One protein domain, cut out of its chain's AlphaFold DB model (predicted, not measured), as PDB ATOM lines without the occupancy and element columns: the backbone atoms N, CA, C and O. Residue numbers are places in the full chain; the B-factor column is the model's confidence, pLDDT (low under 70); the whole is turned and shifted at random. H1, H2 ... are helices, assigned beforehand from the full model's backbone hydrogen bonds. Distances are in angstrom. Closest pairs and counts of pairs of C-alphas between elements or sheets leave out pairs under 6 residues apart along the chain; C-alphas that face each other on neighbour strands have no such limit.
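AT A GLANCE: This is residues 79 to 125 of the 125 residues of an uncharacterized protein of Burkholderia lata (strain ATCC 17760 / DSM 23089 / LMG 22485 / NCIMB 9086 / R18194 / 383) (UniProt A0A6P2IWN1). Two helices, the longer H2 and the shorter H1, pack together at a steep angle, meeting in the earlier half of each, and a long loop, residues 96 to 106, joins them. The loop at Arg 99 and the tail at Lys 125 make the two far ends of an elongated shape. The printed part has 47 residues with two named helices, H1 and then H2, and no named strand; its class is all helix. It is only just loose, close to compact, with a radius of gyration of the C-alphas of 11.5 A, and its spans of 37 by 18 by 13 A make it only just a rod.

IN THESE COORDINATES: H2, the longest helix, holds residues 107 to 121 and measures 20.6 A from first to last C-alpha. It begins at C-alpha 107 at (9.082, 51.255, -41.602) and ends at C-alpha 121 at (2.890, 38.122, -56.253). H1 holds residues 84 to 95 and measures 16.1 A, with C-alpha 84 at (2.896, 53.752, -47.905).

HOW THE PARTS SIT: H2 and H1 touch, with 8 pairs of C-alphas within 8 A. Their closest C-alphas, those of Ile 111 and Ile 87, are 6.4 A apart. Their lines stand at a steep tilt of 63 degrees, and they run opposite ways. Their centres are 12.7 A apart. In H1 every O i to N i+4 pair is within hydrogen-bond range; in H2 it is 9 of 11.

THE WHOLE: The two C-alphas farthest apart, those of Arg 99 and Lys 125, are 37.2 A apart. The printed part has no cut, and it ends at the chain's last residue, 125. The link from H1 to H2 is long, with 11 residues. The mean pLDDT of the printed part is 94.0, and residue 125 is the one printed residue under 70.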
ATOM      1  N   GLU A  79      -6.973  44.969 -48.845       91.06
ATOM      2  CA  GLU A  79      -6.666  44.021 -49.911       91.06
ATOM      3  C   GLU A  79      -6.056  44.732 -51.129       91.06
ATOM      4  O   GLU A  79      -6.469  45.833 -51.494       91.06
ATOM      5  N   LEU A  80      -5.016  44.117 -51.708       90.88
ATOM      6  CA  LEU A  80      -4.256  44.619 -52.863       90.88
ATOM      7  C   LEU A  80      -3.653  46.032 -52.698       90.88
ATOM      8  O   LEU A  80      -3.173  46.617 -53.668       90.88
ATOM      9  N   ASN A  81      -3.611  46.585 -51.483       95.12
ATOM     10  CA  ASN A  81      -3.061  47.913 -51.232       95.12
ATOM     11  C   ASN A  81      -1.662  47.835 -50.603       95.12
ATOM     12  O   ASN A  81      -1.505  47.578 -49.409       95.12
ATOM     13  N   VAL A  82      -0.639  48.137 -51.406       95.69
ATOM     14  CA  VAL A  82       0.776  48.219 -50.984       95.69
ATOM     15  C   VAL A  82       1.299  49.663 -50.944       95.69
ATOM     16  O   VAL A  82       2.501  49.918 -51.056       95.69
ATOM     17  N   SER A  83       0.393  50.634 -50.789       96.69
ATOM     18  CA  SER A  83       0.758  52.035 -50.567       96.69
ATOM     19  C   SER A  83       1.508  52.223 -49.245       96.69
ATOM     20  O   SER A  83       1.381  51.434 -48.303       96.69
ATOM     21  N   TYR A  84       2.243  53.333 -49.146       97.38
ATOM     22  CA  TYR A  84       2.896  53.752 -47.905       97.38
ATOM     23  C   TYR A  84       1.920  53.747 -46.716       97.38
ATOM     24  O   TYR A  84       2.253  53.252 -45.644       97.38
ATOM     25  N   GLN A  85       0.699  54.259 -46.901       97.75
ATOM     26  CA  GLN A  85      -0.314  54.396 -45.855       97.75
ATOM     27  C   GLN A  85      -0.833  53.037 -45.365       97.75
ATOM     28  O   GLN A  85      -1.000  52.847 -44.155       97.75
ATOM     29  N   ALA A  86      -1.051  52.082 -46.275       97.50
ATOM     30  CA  ALA A  86      -1.444  50.722 -45.910       97.50
ATOM     31  C   ALA A  86      -0.328  50.025 -45.115       97.50
ATOM     32  O   ALA A  86      -0.556  49.521 -44.013       97.50
ATOM     33  N   ILE A  87       0.912  50.104 -45.607       97.75
ATOM     34  CA  ILE A  87       2.084  49.505 -44.953       97.75
ATOM     35  C   ILE A  87       2.348  50.160 -43.594       97.75
ATOM     36  O   ILE A  87       2.651  49.467 -42.619       97.75
ATOM     37  N   PHE A  88       2.185  51.479 -43.487       97.50
ATOM     38  CA  PHE A  88       2.274  52.213 -42.227       97.50
ATOM     39  C   PHE A  88       1.238  51.710 -41.218       97.50
ATOM     40  O   PHE A  88       1.577  51.475 -40.058       97.50
ATOM     41  N   SER A  89      -0.008  51.519 -41.655       97.06
ATOM     42  CA  SER A  89      -1.114  51.091 -40.792       97.06
ATOM     43  C   SER A  89      -0.873  49.697 -40.214       97.06
ATOM     44  O   SER A  89      -0.959  49.521 -38.997       97.06
ATOM     45  N   VAL A  90      -0.462  48.746 -41.058       97.00
ATOM     46  CA  VAL A  90      -0.082  47.389 -40.634       97.00
ATOM     47  C   VAL A  90       1.156  47.421 -39.733       97.00
ATOM     48  O   VAL A  90       1.193  46.783 -38.681       97.00
ATOM     49  N   SER A  91       2.169  48.219 -40.080       96.81
ATOM     50  CA  SER A  91       3.390  48.349 -39.274       96.81
ATOM     51  C   SER A  91       3.091  48.892 -37.875       96.81
ATOM     52  O   SER A  91       3.581  48.346 -36.885       96.81
ATOM     53  N   ARG A  92       2.223  49.906 -37.782       96.44
ATOM     54  CA  ARG A  92       1.728  50.452 -36.514       96.44
ATOM     55  C   ARG A  92       0.957  49.404 -35.717       96.44
ATOM     56  O   ARG A  92       1.133  49.330 -34.504       96.44
ATOM     57  N   ALA A  93       0.123  48.593 -36.368       95.81
ATOM     58  CA  ALA A  93      -0.579  47.509 -35.691       95.81
ATOM     59  C   ALA A  93       0.414  46.507 -35.071       95.81
ATOM     60  O   ALA A  93       0.225  46.104 -33.928       95.81
ATOM     61  N   ILE A  94       1.516  46.189 -35.763       94.38
ATOM     62  CA  ILE A  94       2.539  45.233 -35.306       94.38
ATOM     63  C   ILE A  94       3.399  45.759 -34.147       94.38
ATOM     64  O   ILE A  94       3.692  44.998 -33.227       94.38
ATOM     65  N   ASN A  95       3.907  46.994 -34.214       91.31
ATOM     66  CA  ASN A  95       4.922  47.476 -33.260       91.31
ATOM     67  C   ASN A  95       4.651  48.864 -32.659       91.31
ATOM     68  O   ASN A  95       5.490  49.382 -31.920       91.31
ATOM     69  N   GLY A  96       3.485  49.446 -32.932       93.81
ATOM     70  CA  GLY A  96       3.117  50.778 -32.472       93.81
ATOM     71  C   GLY A  96       3.881  51.893 -33.185       93.81
ATOM     72  O   GLY A  96       4.364  51.747 -34.305       93.81
ATOM     73  N   ILE A  97       3.951  53.051 -32.527       96.00
ATOM     74  CA  ILE A  97       4.678  54.226 -33.010       96.00
ATOM     75  C   ILE A  97       5.860  54.476 -32.083       96.00
ATOM     76  O   ILE A  97       5.704  54.552 -30.861       96.00
ATOM     77  N   ASN A  98       7.043  54.652 -32.663       95.38
ATOM     78  CA  ASN A  98       8.185  55.146 -31.920       95.38
ATOM     79  C   ASN A  98       7.981  56.634 -31.609       95.38
ATOM     80  O   ASN A  98       7.850  57.461 -32.509       95.38
ATOM     81  N   ARG A  99       7.980  56.976 -30.316       94.31
ATOM     82  CA  ARG A  99       7.708  58.337 -29.828       94.31
ATOM     83  C   ARG A  99       8.706  59.386 -30.324       94.31
ATOM     84  O   ARG A  99       8.342  60.548 -30.403       94.31
ATOM     85  N   LYS A 100       9.944  58.994 -30.644       95.44
ATOM     86  CA  LYS A 100      10.980  59.922 -31.122       95.44
ATOM     87  C   LYS A 100      10.832  60.240 -32.606       95.44
ATOM     88  O   LYS A 100      11.089  61.361 -33.016       95.44
ATOM     89  N   THR A 101      10.453  59.248 -33.410       95.12
ATOM     90  CA  THR A 101      10.427  59.375 -34.877       95.12
ATOM     91  C   THR A 101       9.026  59.602 -35.436       95.12
ATOM     92  O   THR A 101       8.889  59.915 -36.615       95.12
ATOM     93  N   GLY A 102       7.979  59.396 -34.630       95.62
ATOM     94  CA  GLY A 102       6.586  59.463 -35.075       95.62
ATOM     95  C   GLY A 102       6.192  58.338 -36.039       95.62
ATOM     96  O   GLY A 102       5.115  58.384 -36.627       95.62
ATOM     97  N   LYS A 103       7.043  57.315 -36.208       96.88
ATOM     98  CA  LYS A 103       6.856  56.228 -37.180       96.88
ATOM     99  C   LYS A 103       7.023  54.845 -36.533       96.88
ATOM    100  O   LYS A 103       7.713  54.722 -35.519       96.88
ATOM    101  N   PRO A 104       6.425  53.790 -37.108       96.62
ATOM    102  CA  PRO A 104       6.757  52.405 -36.781       96.62
ATOM    103  C   PRO A 104       8.257  52.116 -36.935       96.62
ATOM    104  O   PRO A 104       8.907  52.608 -37.860       96.62
ATOM    105  N   ASN A 105       8.815  51.278 -36.058       93.69
ATOM    106  CA  ASN A 105      10.223  50.878 -36.166       93.69
ATOM    107  C   ASN A 105      10.458  50.023 -37.429       93.69
ATOM    108  O   ASN A 105       9.719  49.061 -37.681       93.69
ATOM    109  N   GLY A 106      11.503  50.364 -38.191       94.75
ATOM    110  CA  GLY A 106      11.867  49.686 -39.442       94.75
ATOM    111  C   GLY A 106      10.855  49.884 -40.574       94.75
ATOM    112  O   GLY A 106      10.690  48.990 -41.393       94.75
ATOM    113  N   LEU A 107      10.109  50.998 -40.585       97.00
ATOM    114  CA  LEU A 107       9.082  51.255 -41.602       97.00
ATOM    115  C   LEU A 107       9.647  51.230 -43.031       97.00
ATOM    116  O   LEU A 107       9.015  50.659 -43.910       97.00
ATOM    117  N   GLU A 108      10.827  51.810 -43.241       97.31
ATOM    118  CA  GLU A 108      11.458  51.894 -44.562       97.31
ATOM    119  C   GLU A 108      11.716  50.502 -45.158       97.31
ATOM    120  O   GLU A 108      11.244  50.186 -46.247       97.31
ATOM    121  N   ASP A 109      12.343  49.608 -44.391       97.75
ATOM    122  CA  ASP A 109      12.583  48.226 -44.822       97.75
ATOM    123  C   ASP A 109      11.274  47.474 -45.096       97.75
ATOM    124  O   ASP A 109      11.182  46.682 -46.034       97.75
ATOM    125  N   ARG A 110      10.226  47.739 -44.304       96.88
ATOM    126  CA  ARG A 110       8.898  47.138 -44.511       96.88
ATOM    127  C   ARG A 110       8.271  47.605 -45.820       96.88
ATOM    128  O   ARG A 110       7.665  46.779 -46.502       96.88
ATOM    129  N   ILE A 111       8.425  48.881 -46.174       98.00
ATOM    130  CA  ILE A 111       7.959  49.426 -47.455       98.00
ATOM    131  C   ILE A 111       8.705  48.741 -48.595       98.00
ATOM    132  O   ILE A 111       8.075  48.106 -49.444       98.00
ATOM    133  N   ASN A 112      10.035  48.774 -48.539       97.81
ATOM    134  CA  ASN A 112      10.899  48.235 -49.583       97.81
ATOM    135  C   ASN A 112      10.663  46.737 -49.808       97.81
ATOM    136  O   ASN A 112      10.540  46.287 -50.948       97.81
ATOM    137  N   HIS A 113      10.527  45.945 -48.743       97.06
ATOM    138  CA  HIS A 113      10.221  44.522 -48.873       97.06
ATOM    139  C   HIS A 113       8.813  44.256 -49.405       97.06
ATOM    140  O   HIS A 113       8.673  43.418 -50.294       97.06
ATOM    141  N   THR A 114       7.790  44.956 -48.907       95.94
ATOM    142  CA  THR A 114       6.400  44.728 -49.339       95.94
ATOM    143  C   THR A 114       6.232  45.049 -50.821       95.94
ATOM    144  O   THR A 114       5.714  44.227 -51.569       95.94
ATOM    145  N   GLN A 115       6.746  46.197 -51.264       95.25
ATOM    146  CA  GLN A 115       6.650  46.626 -52.660       95.25
ATOM    147  C   GLN A 115       7.532  45.790 -53.594       95.25
ATOM    148  O   GLN A 115       7.182  45.555 -54.745       95.25
ATOM    149  N   ARG A 116       8.687  45.304 -53.121       95.44
ATOM    150  CA  ARG A 116       9.495  44.361 -53.906       95.44
ATOM    151  C   ARG A 116       8.760  43.038 -54.105       95.44
ATOM    152  O   ARG A 116       8.765  42.512 -55.210       95.44
ATOM    153  N   ILE A 117       8.158  42.496 -53.045       95.06
ATOM    154  CA  ILE A 117       7.421  41.228 -53.106       95.06
ATOM    155  C   ILE A 117       6.171  41.383 -53.978       95.06
ATOM    156  O   ILE A 117       5.898  40.498 -54.782       95.06
ATOM    157  N   SER A 118       5.457  42.513 -53.891       94.56
ATOM    158  CA  SER A 118       4.235  42.748 -54.672       94.56
ATOM    159  C   SER A 118       4.455  42.659 -56.180       94.56
ATOM    160  O   SER A 118       3.593  42.139 -56.875       94.56
ATOM    161  N   LYS A 119       5.622  43.075 -56.690       93.12
ATOM    162  CA  LYS A 119       5.978  42.932 -58.117       93.12
ATOM    163  C   LYS A 119       5.975  41.483 -58.611       93.12
ATOM    164  O   LYS A 119       5.835  41.254 -59.801       93.12
ATOM    165  N   ILE A 120       6.160  40.520 -57.706       93.12
ATOM    166  CA  ILE A 120       6.164  39.089 -58.025       93.12
ATOM    167  C   ILE A 120       4.779  38.481 -57.795       93.12
ATOM    168  O   ILE A 120       4.333  37.679 -58.599       93.12
ATOM    169  N   ILE A 121       4.116  38.821 -56.684       93.56
ATOM    170  CA  ILE A 121       2.890  38.122 -56.253       93.56
ATOM    171  C   ILE A 121       1.586  38.764 -56.743       93.56
ATOM    172  O   ILE A 121       0.542  38.129 -56.663       93.56
ATOM    173  N   MET A 122       1.618  40.028 -57.172       92.25
ATOM    174  CA  MET A 122       0.438  40.761 -57.653       92.25
ATOM    175  C   MET A 122       0.464  40.980 -59.173       92.25
ATOM    176  O   MET A 122      -0.383  41.710 -59.681       92.25
ATOM    177  N   ASP A 123       1.447  40.416 -59.885       83.19
ATOM    178  CA  ASP A 123       1.621  40.551 -61.341       83.19
ATOM    179  C   ASP A 123       1.587  42.006 -61.858       83.19
ATOM    180  O   ASP A 123       1.209  42.290 -62.998       83.19
ATOM    181  N   VAL A 124       1.991  42.956 -61.011       70.12
ATOM    182  CA  VAL A 124       2.096  44.377 -61.369       70.12
ATOM    183  C   VAL A 124       3.357  44.578 -62.204       70.12
ATOM    184  O   VAL A 124       4.466  44.388 -61.701       70.12
ATOM    185  N   LYS A 125       3.157  44.935 -63.477       58.59
ATOM    186  CA  LYS A 125       4.217  45.250 -64.447       58.59
ATOM    187  C   LYS A 125       5.034  46.476 -64.048       58.59
ATOM    188  O   LYS A 125       4.430  47.451 -63.543       58.59
TER     189      LYS A 125